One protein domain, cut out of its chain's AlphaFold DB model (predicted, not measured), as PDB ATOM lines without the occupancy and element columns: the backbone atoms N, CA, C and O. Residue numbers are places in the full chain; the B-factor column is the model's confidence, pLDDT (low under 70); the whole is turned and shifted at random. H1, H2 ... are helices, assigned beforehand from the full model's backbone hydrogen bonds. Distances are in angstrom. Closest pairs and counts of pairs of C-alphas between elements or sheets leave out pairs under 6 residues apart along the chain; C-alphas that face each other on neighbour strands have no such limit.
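AT A GLANCE: This is residues 17 to 119 of the 321 residues of the protein "Polynucleotide kinase 3'-phosphatase, variant 3" of Aphanomyces astaci (UniProt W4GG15). With little regular structure, the domain is mostly long loops with H3 near the middle, H2 toward one end, and H4 and H5 toward the other, while residues 18 to 24 stick out. The 103 printed residues include five named helices, H1 to H5 in chain order, and no named strand; the class is all helix, with 33 residues in named elements. It is compact, with a radius of gyration of the C-alphas of 14.7 A and spans of 43 by 34 by 26 A.

IN THESE COORDINATES: H1, residues 17 to 20, begins at C-alpha 17 (76.427, 55.539, 44.294). H2, residues 41 to 50, is 14.1 A long. H3, residues 82 to 90, is 12.1 A long. H4 is residues 97 to 102; H5, residues 107 to 110, ends at C-alpha 110 (78.489, 66.752, 19.362).

HOW THE PARTS SIT: H2 and H3 are close but not clearly touching, the C-alphas of Trp 43 and Val 90 closest at 7.5 A, at a steep tilt of 62 degrees, the same way. H4 and H5 only just touch, with 3 pairs of C-alphas within 8 A, the closest Arg 99 and His 109 at 5.7 A. H1 touches no helix. Every O i to N i+4 pair is within hydrogen-bond range in H2, H3 and H4; H1 and H5 are too short for one.

THE WHOLE: The C-alphas farthest apart, of Ser 51 and Pro 72, are 43.9 A apart. The printed part has no cut. The links H1 to H2 and H2 to H3 are long. No printed residue is under 70 in pLDDT.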
ATOM      1  N   ALA A  17      75.772  56.812  44.591       92.12
ATOM      2  CA  ALA A  17      76.427  55.539  44.294       92.12
ATOM      3  C   ALA A  17      75.468  54.353  44.468       92.12
ATOM      4  O   ALA A  17      75.401  53.484  43.599       92.12
ATOM      5  N   ALA A  18      74.680  54.356  45.549       93.00
ATOM      6  CA  ALA A  18      73.666  53.341  45.809       93.00
ATOM      7  C   ALA A  18      72.575  53.331  44.727       93.00
ATOM      8  O   ALA A  18      72.191  52.264  44.258       93.00
ATOM      9  N   GLN A  19      72.111  54.505  44.289       96.31
ATOM     10  CA  GLN A  19      71.087  54.608  43.250       96.31
ATOM     11  C   GLN A  19      71.597  54.185  41.865       96.31
ATOM     12  O   GLN A  19      70.862  53.555  41.111       96.31
ATOM     13  N   LEU A  20      72.841  54.531  41.523       94.38
ATOM     14  CA  LEU A  20      73.461  54.117  40.263       94.38
ATOM     15  C   LEU A  20      73.830  52.630  40.258       94.38
ATOM     16  O   LEU A  20      73.981  52.061  39.182       94.38
ATOM     17  N   ASN A  21      73.963  52.013  41.436       94.75
ATOM     18  CA  ASN A  21      74.402  50.630  41.613       94.75
ATOM     19  C   ASN A  21      75.720  50.332  40.868       94.75
ATOM     20  O   ASN A  21      75.873  49.309  40.202       94.75
ATOM     21  N   LEU A  22      76.669  51.269  40.961       90.75
ATOM     22  CA  LEU A  22      77.987  51.181  40.336       90.75
ATOM     23  C   LEU A  22      79.085  51.429  41.376       90.75
ATOM     24  O   LEU A  22      78.915  52.281  42.254       90.75
ATOM     25  N   PRO A  23      80.239  50.749  41.276       88.88
ATOM     26  CA  PRO A  23      81.406  51.100  42.071       88.88
ATOM     27  C   PRO A  23      81.952  52.454  41.598       88.88
ATOM     28  O   PRO A  23      82.421  52.587  40.468       88.88
ATOM     29  N   LEU A  24      81.899  53.468  42.463       90.44
ATOM     30  CA  LEU A  24      82.363  54.822  42.155       90.44
ATOM     31  C   LEU A  24      83.593  55.187  42.988       90.44
ATOM     32  O   LEU A  24      83.642  54.938  44.192       90.44
ATOM     33  N   ARG A  25      84.556  55.861  42.354       89.94
ATOM     34  CA  ARG A  25      85.611  56.621  43.038       89.94
ATOM     35  C   ARG A  25      85.351  58.102  42.805       89.94
ATOM     36  O   ARG A  25      85.171  58.520  41.665       89.94
ATOM     37  N   VAL A  26      85.301  58.883  43.881       91.31
ATOM     38  CA  VAL A  26      84.921  60.300  43.820       91.31
ATOM     39  C   VAL A  26      86.024  61.166  44.407       91.31
ATOM     40  O   VAL A  26      86.423  60.983  45.554       91.31
ATOM     41  N   PHE A  27      86.476  62.136  43.615       91.06
ATOM     42  CA  PHE A  27      87.470  63.136  43.991       91.06
ATOM     43  C   PHE A  27      86.779  64.498  44.077       91.06
ATOM     44  O   PHE A  27      86.047  64.886  43.164       91.06
ATOM     45  N   LEU A  28      86.967  65.207  45.194       89.94
ATOM     46  CA  LEU A  28      86.330  66.497  45.468       89.94
ATOM     47  C   LEU A  28      87.379  67.606  45.554       89.94
ATOM     48  O   LEU A  28      88.194  67.643  46.474       89.94
ATOM     49  N   MET A  29      87.317  68.541  44.612       90.25
ATOM     50  CA  MET A  29      88.247  69.660  44.490       90.25
ATOM     51  C   MET A  29      87.680  70.855  45.259       90.25
ATOM     52  O   MET A  29      86.772  71.537  44.784       90.25
ATOM     53  N   SER A  30      88.155  71.048  46.491       86.38
ATOM     54  CA  SER A  30      87.555  71.988  47.455       86.38
ATOM     55  C   SER A  30      88.177  73.387  47.463       86.38
ATOM     56  O   SER A  30      87.602  74.304  48.054       86.38
ATOM     57  N   ALA A  31      89.322  73.552  46.808       89.38
ATOM     58  CA  ALA A  31      90.063  74.800  46.724       89.38
ATOM     59  C   ALA A  31      90.237  75.239  45.265       89.38
ATOM     60  O   ALA A  31      89.913  74.509  44.325       89.38
ATOM     61  N   ASP A  32      90.710  76.469  45.094       87.88
ATOM     62  CA  ASP A  32      91.160  76.991  43.812       87.88
ATOM     63  C   ASP A  32      92.685  76.840  43.703       87.88
ATOM     64  O   ASP A  32      93.438  77.787  43.891       87.88
ATOM     65  N   ASP A  33      93.124  75.606  43.463       89.62
ATOM     66  CA  ASP A  33      94.528  75.182  43.373       89.62
ATOM     67  C   ASP A  33      94.748  74.304  42.125       89.62
ATOM     68  O   ASP A  33      93.830  74.127  41.311       89.62
ATOM     69  N   HIS A  34      95.934  73.721  41.940       91.56
ATOM     70  CA  HIS A  34      96.225  72.829  40.806       91.56
ATOM     71  C   HIS A  34      95.253  71.639  40.631       91.56
ATOM     72  O   HIS A  34      95.245  71.021  39.563       91.56
ATOM     73  N   MET A  35      94.410  71.321  41.621       93.31
ATOM     74  CA  MET A  35      93.401  70.260  41.535       93.31
ATOM     75  C   MET A  35      92.125  70.715  40.828       93.31
ATOM     76  O   MET A  35      91.391  69.888  40.286       93.31
ATOM     77  N   ARG A  36      91.826  72.017  40.837       93.31
ATOM     78  CA  ARG A  36      90.586  72.562  40.283       93.31
ATOM     79  C   ARG A  36      90.602  72.546  38.754       93.31
ATOM     80  O   ARG A  36      91.449  73.171  38.120       93.31
ATOM     81  N   LYS A  37      89.591  71.909  38.153       94.69
ATOM     82  CA  LYS A  37      89.352  71.942  36.699       94.69
ATOM     83  C   LYS A  37      89.352  73.388  36.181       94.69
ATOM     84  O   LYS A  37      88.720  74.230  36.819       94.69
ATOM     85  N   PRO A  38      89.977  73.681  35.029       96.00
ATOM     86  CA  PRO A  38      90.504  72.725  34.046       96.00
ATOM     87  C   PRO A  38      91.915  72.177  34.314       96.00
ATOM     88  O   PRO A  38      92.429  71.411  33.501       96.00
ATOM     89  N   ARG A  39      92.548  72.519  35.441       94.94
ATOM     90  CA  ARG A  39      93.885  72.025  35.800       94.94
ATOM     91  C   ARG A  39      93.854  70.510  36.059       94.94
ATOM     92  O   ARG A  39      92.821  69.953  36.434       94.94
ATOM     93  N   THR A  40      94.982  69.836  35.845       95.06
ATOM     94  CA  THR A  40      95.056  68.365  35.756       95.06
ATOM     95  C   THR A  40      95.439  67.661  37.060       95.06
ATOM     96  O   THR A  40      95.547  66.436  37.078       95.06
ATOM     97  N   GLY A  41      95.595  68.386  38.175       94.12
ATOM     98  CA  GLY A  41      96.020  67.802  39.452       94.12
ATOM     99  C   GLY A  41      95.126  66.655  39.925       94.12
ATOM    100  O   GLY A  41      95.622  65.594  40.302       94.12
ATOM    101  N   ALA A  42      93.802  66.815  39.814       94.12
ATOM    102  CA  ALA A  42      92.851  65.774  40.204       94.12
ATOM    103  C   ALA A  42      92.954  64.505  39.334       94.12
ATOM    104  O   ALA A  42      92.724  63.408  39.838       94.12
ATOM    105  N   TRP A  43      93.324  64.636  38.054       95.19
ATOM    106  CA  TRP A  43      93.572  63.487  37.175       95.19
ATOM    107  C   TRP A  43      94.817  62.719  37.612       95.19
ATOM    108  O   TRP A  43      94.770  61.501  37.758       95.19
ATOM    109  N   LYS A  44      95.915  63.430  37.893       93.69
ATOM    110  CA  LYS A  44      97.143  62.806  38.395       93.69
ATOM    111  C   LYS A  44      96.900  62.080  39.720       93.69
ATOM    112  O   LYS A  44      97.262  60.917  39.852       93.69
ATOM    113  N   LEU A  45      96.194  62.727  40.653       94.31
ATOM    114  CA  LEU A  45      95.807  62.104  41.919       94.31
ATOM    115  C   LEU A  45      94.963  60.840  41.706       94.31
ATOM    116  O   LEU A  45      95.182  59.851  42.401       94.31
ATOM    117  N   LEU A  46      94.010  60.860  40.765       94.06
ATOM    118  CA  LEU A  46      93.221  59.681  40.406       94.06
ATOM    119  C   LEU A  46      94.134  58.531  39.975       94.06
ATOM    120  O   LEU A  46      94.005  57.444  40.529       94.06
ATOM    121  N   LEU A  47      95.038  58.761  39.018       94.12
ATOM    122  CA  LEU A  47      95.934  57.720  38.505       94.12
ATOM    123  C   LEU A  47      96.817  57.135  39.612       94.12
ATOM    124  O   LEU A  47      96.836  55.917  39.789       94.12
ATOM    125  N   ASP A  48      97.459  58.000  40.399       94.06
ATOM    126  CA  ASP A  48      98.382  57.606  41.464       94.06
ATOM    127  C   ASP A  48      97.652  56.832  42.574       94.06
ATOM    128  O   ASP A  48      98.022  55.706  42.914       94.06
ATOM    129  N   HIS A  49      96.554  57.392  43.100       92.44
ATOM    130  CA  HIS A  49      95.779  56.786  44.189       92.44
ATOM    131  C   HIS A  49      95.166  55.440  43.794       92.44
ATOM    132  O   HIS A  49      94.979  54.554  44.626       92.44
ATOM    133  N   CYS A  50      94.823  55.294  42.518       90.88
ATOM    134  CA  CYS A  50      94.183  54.102  41.993       90.88
ATOM    135  C   CYS A  50      95.173  53.094  41.404       90.88
ATOM    136  O   CYS A  50      94.728  52.013  41.016       90.88
ATOM    137  N   SER A  51      96.461  53.454  41.319       92.62
ATOM    138  CA  SER A  51      97.512  52.701  40.622       92.62
ATOM    139  C   SER A  51      97.101  52.310  39.199       92.62
ATOM    140  O   SER A  51      97.273  51.167  38.775       92.62
ATOM    141  N   LEU A  52      96.493  53.253  38.472       89.38
ATOM    142  CA  LEU A  52      95.986  53.015  37.123       89.38
ATOM    143  C   LEU A  52      97.028  53.396  36.076       89.38
ATOM    144  O   LEU A  52      97.540  54.512  36.077       89.38
ATOM    145  N   ASN A  53      97.251  52.492  35.126       90.12
ATOM    146  CA  ASN A  53      97.862  52.817  33.844       90.12
ATOM    147  C   ASN A  53      96.739  52.921  32.806       90.12
ATOM    148  O   ASN A  53      96.151  51.908  32.427       90.12
ATOM    149  N   VAL A  54      96.371  54.149  32.439       89.50
ATOM    150  CA  VAL A  54      95.189  54.433  31.618       89.50
ATOM    151  C   VAL A  54      95.602  54.707  30.181       89.50
ATOM    152  O   VAL A  54      96.418  55.590  29.930       89.50
ATOM    153  N   ASP A  55      94.970  54.011  29.237       92.12
ATOM    154  CA  ASP A  55      94.980  54.421  27.837       92.12
ATOM    155  C   ASP A  55      93.987  55.579  27.647       92.12
ATOM    156  O   ASP A  55      92.766  55.425  27.789       92.12
ATOM    157  N   ALA A  56      94.528  56.765  27.365       89.12
ATOM    158  CA  ALA A  56      93.746  57.974  27.155       89.12
ATOM    159  C   ALA A  56      92.819  57.868  25.932       89.12
ATOM    160  O   ALA A  56      91.738  58.453  25.951       89.12
ATOM    161  N   ALA A  57      93.192  57.097  24.904       89.94
ATOM    162  CA  ALA A  57      92.411  56.957  23.677       89.94
ATOM    163  C   ALA A  57      91.141  56.119  23.878       89.94
ATOM    164  O   ALA A  57      90.129  56.365  23.221       89.94
ATOM    165  N   THR A  58      91.174  55.151  24.798       93.38
ATOM    166  CA  THR A  58      90.009  54.321  25.152       93.38
ATOM    167  C   THR A  58      89.251  54.840  26.372       93.38
ATOM    168  O   THR A  58      88.253  54.248  26.784       93.38
ATOM    169  N   SER A  59      89.731  55.924  26.976       95.75
ATOM    170  CA  SER A  59      89.081  56.611  28.090       95.75
ATOM    171  C   SER A  59      88.309  57.824  27.590       95.75
ATOM    172  O   SER A  59      88.436  58.229  26.441       95.75
ATOM    173  N   PHE A  60      87.489  58.428  28.446       97.12
ATOM    174  CA  PHE A  60      86.816  59.678  28.113       97.12
ATOM    175  C   PHE A  60      86.491  60.484  29.368       97.12
ATOM    176  O   PHE A  60      86.375  59.942  30.469       97.12
ATOM    177  N   TYR A  61      86.294  61.788  29.188       97.75
ATOM    178  CA  TYR A  61      85.703  62.665  30.190       97.75
ATOM    179  C   TYR A  61      84.295  63.073  29.758       97.75
ATOM    180  O   TYR A  61      84.079  63.471  28.613       97.75
ATOM    181  N   CYS A  62      83.328  62.990  30.672       97.88
ATOM    182  CA  CYS A  62      81.958  63.426  30.423       97.88
ATOM    183  C   CYS A  62      81.563  64.541  31.391       97.88
ATOM    184  O   CYS A  62      81.676  64.367  32.604       97.88
ATOM    185  N   GLY A  63      81.063  65.661  30.866       97.25
ATOM    186  CA  GLY A  63      80.676  66.814  31.679       97.25
ATOM    187  C   GLY A  63      79.794  67.815  30.937       97.25
ATOM    188  O   GLY A  63      79.764  67.854  29.708       97.25
ATOM    189  N   ASP A  64      79.021  68.599  31.681       95.75
ATOM    190  CA  ASP A  64      78.069  69.561  31.127       95.75
ATOM    191  C   ASP A  64      78.696  70.932  30.849       95.75
ATOM    192  O   ASP A  64      78.189  71.665  29.994       95.75
ATOM    193  N   ALA A  65      79.801  71.278  31.517       95.75
ATOM    194  CA  ALA A  65      80.497  72.546  31.341       95.75
ATOM    195  C   ALA A  65      81.382  72.527  30.085       95.75
ATOM    196  O   ALA A  65      82.613  72.534  30.157       95.75
ATOM    197  N   ALA A  66      80.732  72.506  28.925       96.31
ATOM    198  CA  ALA A  66      81.362  72.414  27.614       96.31
ATOM    199  C   ALA A  66      81.442  73.767  26.887       96.31
ATOM    200  O   ALA A  66      81.874  73.819  25.747       96.31
ATOM    201  N   GLY A  67      81.030  74.880  27.506       95.38
ATOM    202  CA  GLY A  67      81.037  76.193  26.846       95.38
ATOM    203  C   GLY A  67      79.998  76.313  25.728       95.38
ATOM    204  O   GLY A  67      80.184  77.068  24.778       95.38
ATOM    205  N   ARG A  68      78.897  75.559  25.803       95.56
ATOM    206  CA  ARG A  68      77.856  75.548  24.767       95.56
ATOM    207  C   ARG A  68      77.102  76.883  24.739       95.56
ATOM    208  O   ARG A  68      76.715  77.377  25.805       95.56
ATOM    209  N   PRO A  69      76.818  77.457  23.559       94.19
ATOM    210  CA  PRO A  69      76.123  78.730  23.439       94.19
ATOM    211  C   PRO A  69      74.630  78.592  23.757       94.19
ATOM    212  O   PRO A  69      74.085  77.498  23.926       94.19
ATOM    213  N   LYS A  70      73.946  79.736  23.804       93.06
ATOM    214  CA  LYS A  70      72.481  79.773  23.766       93.06
ATOM    215  C   LYS A  70      72.003  79.213  22.422       93.06
ATOM    216  O   LYS A  70      72.536  79.585  21.381       93.06
ATOM    217  N   ALA A  71      70.977  78.372  22.448       88.25
ATOM    218  CA  ALA A  71      70.408  77.740  21.259       88.25
ATOM    219  C   ALA A  71      68.900  77.479  21.439       88.25
ATOM    220  O   ALA A  71      68.399  77.531  22.567       88.25
ATOM    221  N   PRO A  72      68.141  77.182  20.369       84.06
ATOM    222  CA  PRO A  72      66.774  76.680  20.504       84.06
ATOM    223  C   PRO A  72      66.731  75.446  21.422       84.06
ATOM    224  O   PRO A  72      67.542  74.538  21.277       84.06
ATOM    225  N   GLY A  73      65.837  75.440  22.416       81.69
ATOM    226  CA  GLY A  73      65.785  74.396  23.454       81.69
ATOM    227  C   GLY A  73      66.806  74.550  24.593       81.69
ATOM    228  O   GLY A  73      66.679  73.882  25.614       81.69
ATOM    229  N   LYS A  74      67.766  75.479  24.479       84.31
ATOM    230  CA  LYS A  74      68.751  75.814  25.518       84.31
ATOM    231  C   LYS A  74      68.817  77.336  25.738       84.31
ATOM    232  O   LYS A  74      69.610  78.036  25.103       84.31
ATOM    233  N   PRO A  75      67.998  77.888  26.653       86.44
ATOM    234  CA  PRO A  75      67.800  79.336  26.765       86.44
ATOM    235  C   PRO A  75      69.014  80.096  27.318       86.44
ATOM    236  O   PRO A  75      69.101  81.313  27.138       86.44
ATOM    237  N   LYS A  76      69.947  79.402  27.981       91.69
ATOM    238  CA  LYS A  76      71.169  79.967  28.560       91.69
ATOM    239  C   LYS A  76      72.386  79.233  28.007       91.69
ATOM    240  O   LYS A  76      72.356  78.012  27.890       91.69
ATOM    241  N   LYS A  77      73.451  79.979  27.711       94.19
ATOM    242  CA  LYS A  77      74.769  79.378  27.479       94.19
ATOM    243  C   LYS A  77      75.247  78.643  28.735       94.19
ATOM    244  O   LYS A  77      74.781  78.958  29.833       94.19
ATOM    245  N   ASP A  78      76.176  77.707  28.573       94.44
ATOM    246  CA  ASP A  78      76.853  77.099  29.718       94.44
ATOM    247  C   ASP A  78      77.525  78.172  30.571       94.44
ATOM    248  O   ASP A  78      78.040  79.175  30.068       94.44
ATOM    249  N   PHE A  79      77.517  77.950  31.883       88.81
ATOM    250  CA  PHE A  79      78.177  78.847  32.826       88.81
ATOM    251  C   PHE A  79      79.699  78.865  32.624       88.81
ATOM    252  O   PHE A  79      80.330  79.900  32.818       88.81
ATOM    253  N   SER A  80      80.285  77.733  32.225       92.19
ATOM    254  CA  SER A  80      81.719  77.606  31.963       92.19
ATOM    255  C   SER A  80      82.013  76.543  30.899       92.19
ATOM    256  O   SER A  80      81.130  75.787  30.491       92.19
ATOM    257  N   CYS A  81      83.276  76.476  30.482       94.94
ATOM    258  CA  CYS A  81      83.829  75.447  29.600       94.94
ATOM    259  C   CYS A  81      84.828  74.533  30.354       94.94
ATOM    260  O   CYS A  81      85.734  73.953  29.765       94.94
ATOM    261  N   ALA A  82      84.727  74.455  31.689       95.50
ATOM    262  CA  ALA A  82      85.747  73.830  32.535       95.50
ATOM    263  C   ALA A  82      85.912  72.317  32.305       95.50
ATOM    264  O   ALA A  82      87.023  71.811  32.449       95.50
ATOM    265  N   ASP A  83      84.843  71.605  31.939       97.25
ATOM    266  CA  ASP A  83      84.885  70.158  31.705       97.25
ATOM    267  C   ASP A  83      85.571  69.824  30.384       97.25
ATOM    268  O   ASP A  83      86.441  68.956  30.337       97.25
ATOM    269  N   TYR A  84      85.224  70.556  29.323       97.38
ATOM    270  CA  TYR A  84      85.863  70.376  28.024       97.38
ATOM    271  C   TYR A  84      87.334  70.812  28.068       97.38
ATOM    272  O   TYR A  84      88.209  70.061  27.647       97.38
ATOM    273  N   LYS A  85      87.635  71.964  28.683       97.38
ATOM    274  CA  LYS A  85      89.015  72.421  28.915       97.38
ATOM    275  C   LYS A  85      89.839  71.414  29.738       97.38
ATOM    276  O   LYS A  85      91.008  71.201  29.435       97.38
ATOM    277  N   PHE A  86      89.243  70.771  30.749       97.38
ATOM    278  CA  PHE A  86      89.903  69.707  31.516       97.38
ATOM    279  C   PHE A  86      90.240  68.499  30.637       97.38
ATOM    280  O   PHE A  86      91.373  68.028  30.660       97.38
ATOM    281  N   ALA A  87      89.283  68.030  29.828       97.44
ATOM    282  CA  ALA A  87      89.498  66.920  28.902       97.44
ATOM    283  C   ALA A  87      90.616  67.222  27.890       97.44
ATOM    284  O   ALA A  87      91.480  66.376  27.667       97.44
ATOM    285  N   LEU A  88      90.650  68.451  27.355       96.62
ATOM    286  CA  LEU A  88      91.715  68.923  26.465       96.62
ATOM    287  C   LEU A  88      93.090  68.915  27.143       96.62
ATOM    288  O   LEU A  88      94.051  68.445  26.543       96.62
ATOM    289  N   ASN A  89      93.188  69.398  28.384       96.88
ATOM    290  CA  ASN A  89      94.453  69.401  29.124       96.88
ATOM    291  C   ASN A  89      94.948  67.990  29.472       96.88
ATOM    292  O   ASN A  89      96.151  67.756  29.515       96.88
ATOM    293  N   VAL A  90      94.032  67.064  29.768       96.00
ATOM    294  CA  VAL A  90      94.371  65.661  30.049       96.00
ATOM    295  C   VAL A  90      94.713  64.900  28.761       96.00
ATOM    296  O   VAL A  90      95.519  63.976  28.800       96.00
ATOM    297  N   GLY A  91      94.125  65.287  27.625       95.56
ATOM    298  CA  GLY A  91      94.289  64.597  26.346       95.56
ATOM    299  C   GLY A  91      93.358  63.395  26.175       95.56
ATOM    300  O   GLY A  91      93.745  62.413  25.548       95.56
ATOM    301  N   VAL A  92      92.142  63.451  26.734       96.81
ATOM    302  CA  VAL A  92      91.119  62.394  26.593       96.81
ATOM    303  C   VAL A  92      89.923  62.872  25.759       96.81
ATOM    304  O   VAL A  92      89.561  64.050  25.833       96.81
ATOM    305  N   PRO A  93      89.258  61.977  25.002       97.00
ATOM    306  CA  PRO A  93      87.978  62.258  24.358       97.00
ATOM    307  C   PRO A  93      86.954  62.889  25.311       97.00
ATOM    308  O   PRO A  93      86.824  62.481  26.467       97.00
ATOM    309  N   PHE A  94      86.191  63.865  24.812       97.56
ATOM    310  CA  PHE A  94      85.157  64.551  25.586       97.56
ATOM    311  C   PHE A  94      83.742  64.236  25.090       97.56
ATOM    312  O   PHE A  94      83.456  64.221  23.887       97.56
ATOM    313  N   HIS A  95      82.819  64.050  26.032       97.69
ATOM    314  CA  HIS A  95      81.396  63.882  25.758       97.69
ATOM    315  C   HIS A  95      80.543  64.797  26.640       97.69
ATOM    316  O   HIS A  95      80.789  64.940  27.835       97.69
ATOM    317  N   THR A  96      79.487  65.382  26.074       97.50
ATOM    318  CA  THR A  96      78.428  65.974  26.901       97.50
ATOM    319  C   THR A  96      77.480  64.870  27.388       97.50
ATOM    320  O   THR A  96      77.350  63.844  26.708       97.50
ATOM    321  N   PRO A  97      76.762  65.056  28.512       97.25
ATOM    322  CA  PRO A  97      75.812  64.061  29.005       97.25
ATOM    323  C   PRO A  97      74.731  63.704  27.979       97.25
ATOM    324  O   PRO A  97      74.359  62.544  27.843       97.25
ATOM    325  N   GLU A  98      74.248  64.681  27.212       95.81
ATOM    326  CA  GLU A  98      73.207  64.472  26.203       95.81
ATOM    327  C   GLU A  98      73.722  63.650  25.021       95.81
ATOM    328  O   GLU A  98      72.987  62.830  24.474       95.81
ATOM    329  N   ARG A  99      74.987  63.834  24.632       95.44
ATOM    330  CA  ARG A  99      75.620  62.975  23.629       95.44
ATOM    331  C   ARG A  99      75.792  61.555  24.165       95.44
ATOM    332  O   ARG A  99      75.460  60.609  23.461       95.44
ATOM    333  N   LEU A 100      76.310  61.412  25.386       97.00
ATOM    334  CA  LEU A 100      76.686  60.111  25.940       97.00
ATOM    335  C   LEU A 100      75.474  59.253  26.318       97.00
ATOM    336  O   LEU A 100      75.408  58.085  25.950       97.00
ATOM    337  N   PHE A 101      74.516  59.826  27.045       96.38
ATOM    338  CA  PHE A 101      73.412  59.075  27.645       96.38
ATOM    339  C   PHE A 101      72.116  59.150  26.837       96.38
ATOM    340  O   PHE A 101      71.314  58.225  26.897       96.38
ATOM    341  N   LEU A 102      71.904  60.236  26.084       96.00
ATOM    342  CA  LEU A 102      70.687  60.439  25.285       96.00
ATOM    343  C   LEU A 102      70.925  60.282  23.779       96.00
ATOM    344  O   LEU A 102      69.992  60.474  23.002       96.00
ATOM    345  N   GLN A 103      72.162  59.978  23.363       94.56
ATOM    346  CA  GLN A 103      72.552  59.828  21.956       94.56
ATOM    347  C   GLN A 103      72.161  61.039  21.094       94.56
ATOM    348  O   GLN A 103      71.867  60.918  19.904       94.56
ATOM    349  N   SER A 104      72.133  62.232  21.697       94.00
ATOM    350  CA  SER A 104      71.771  63.447  20.983       94.00
ATOM    351  C   SER A 104      72.759  63.706  19.851       94.00
ATOM    352  O   SER A 104      73.965  63.605  20.051       94.00
ATOM    353  N   THR A 105      72.241  64.090  18.685       93.81
ATOM    354  CA  THR A 105      73.020  64.432  17.481       93.81
ATOM    355  C   THR A 105      73.079  65.939  17.221       93.81
ATOM    356  O   THR A 105      73.612  66.386  16.203       93.81
ATOM    357  N   LEU A 106      72.522  66.750  18.129       92.88
ATOM    358  CA  LEU A 106      72.536  68.203  17.996       92.88
ATOM    359  C   LEU A 106      73.977  68.715  17.962       92.88
ATOM    360  O   LEU A 106      74.811  68.327  18.780       92.88
ATOM    361  N   SER A 107      74.253  69.662  17.061       91.88
ATOM    362  CA  SER A 107      75.601  70.226  16.902       91.88
ATOM    363  C   SER A 107      76.178  70.745  18.224       91.88
ATOM    364  O   SER A 107      77.350  70.518  18.488       91.88
ATOM    365  N   LEU A 108      75.347  71.347  19.083       92.56
ATOM    366  CA  LEU A 108      75.764  71.869  20.389       92.56
ATOM    367  C   LEU A 108      76.126  70.787  21.427       92.56
ATOM    368  O   LEU A 108      76.631  71.120  22.490       92.56
ATOM    369  N   HIS A 109      75.838  69.511  21.165       93.44
ATOM    370  CA  HIS A 109      76.232  68.372  22.009       93.44
ATOM    371  C   HIS A 109      77.402  67.583  21.407       93.44
ATOM    372  O   HIS A 109      78.145  66.919  22.129       93.44
ATOM    373  N   CYS A 110      77.573  67.639  20.081       91.94
ATOM    374  CA  CYS A 110      78.489  66.752  19.362       91.94
ATOM    375  C   CYS A 110      79.686  67.449  18.721       91.94
ATOM    376  O   CYS A 110      80.712  66.799  18.534       91.94
ATOM    377  N   LYS A 111      79.555  68.721  18.331       92.75
ATOM    378  CA  LYS A 111      80.584  69.434  17.571       92.75
ATOM    379  C   LYS A 111      81.384  70.334  18.496       92.75
ATOM    380  O   LYS A 111      80.877  71.351  18.958       92.75
ATOM    381  N   GLU A 112      82.652  70.003  18.678       91.00
ATOM    382  CA  GLU A 112      83.599  70.803  19.462       91.00
ATOM    383  C   GLU A 112      83.739  72.238  18.943       91.00
ATOM    384  O   GLU A 112      83.867  73.169  19.725       91.00
ATOM    385  N   SER A 113      83.578  72.455  17.634       91.75
ATOM    386  CA  SER A 113      83.557  73.797  17.034       91.75
ATOM    387  C   SER A 113      82.401  74.686  17.516       91.75
ATOM    388  O   SER A 113      82.373  75.874  17.210       91.75
ATOM    389  N   SER A 114      81.402  74.114  18.196       91.00
ATOM    390  CA  SER A 114      80.309  74.867  18.816       91.00
ATOM    391  C   SER A 114      80.611  75.290  20.254       91.00
ATOM    392  O   SER A 114      79.820  76.029  20.833       91.00
ATOM    393  N   PHE A 115      81.713  74.820  20.839       94.06
ATOM    394  CA  PHE A 115      82.108  75.114  22.210       94.06
ATOM    395  C   PHE A 115      82.940  76.395  22.259       94.06
ATOM    396  O   PHE A 115      83.936  76.537  21.554       94.06
ATOM    397  N   ASP A 116      82.532  77.335  23.108       92.62
ATOM    398  CA  ASP A 116      83.266  78.573  23.341       92.62
ATOM    399  C   ASP A 116      84.365  78.345  24.389       92.62
ATOM    400  O   ASP A 116      84.107  78.290  25.596       92.62
ATOM    401  N   LEU A 117      85.603  78.198  23.912       91.06
ATOM    402  CA  LEU A 117      86.798  78.092  24.754       91.06
ATOM    403  C   LEU A 117      87.215  79.444  25.356       91.06
ATOM    404  O   LEU A 117      87.944  79.477  26.354       91.06
ATOM    405  N   GLY A 118      86.757  80.558  24.781       91.38
ATOM    406  CA  GLY A 118      87.300  81.880  25.046       91.38
ATOM    407  C   GLY A 118      88.748  81.992  24.564       91.38
ATOM    408  O   GLY A 118      89.041  81.826  23.383       91.38
ATOM    409  N   PHE A 119      89.659  82.307  25.482       92.06
ATOM    410  CA  PHE A 119      91.087  82.396  25.194       92.06
ATOM    411  C   PHE A 119      91.739  81.008  25.110       92.06
ATOM    412  O   PHE A 119      91.545  80.178  25.999       92.06
TER     413      PHE A 119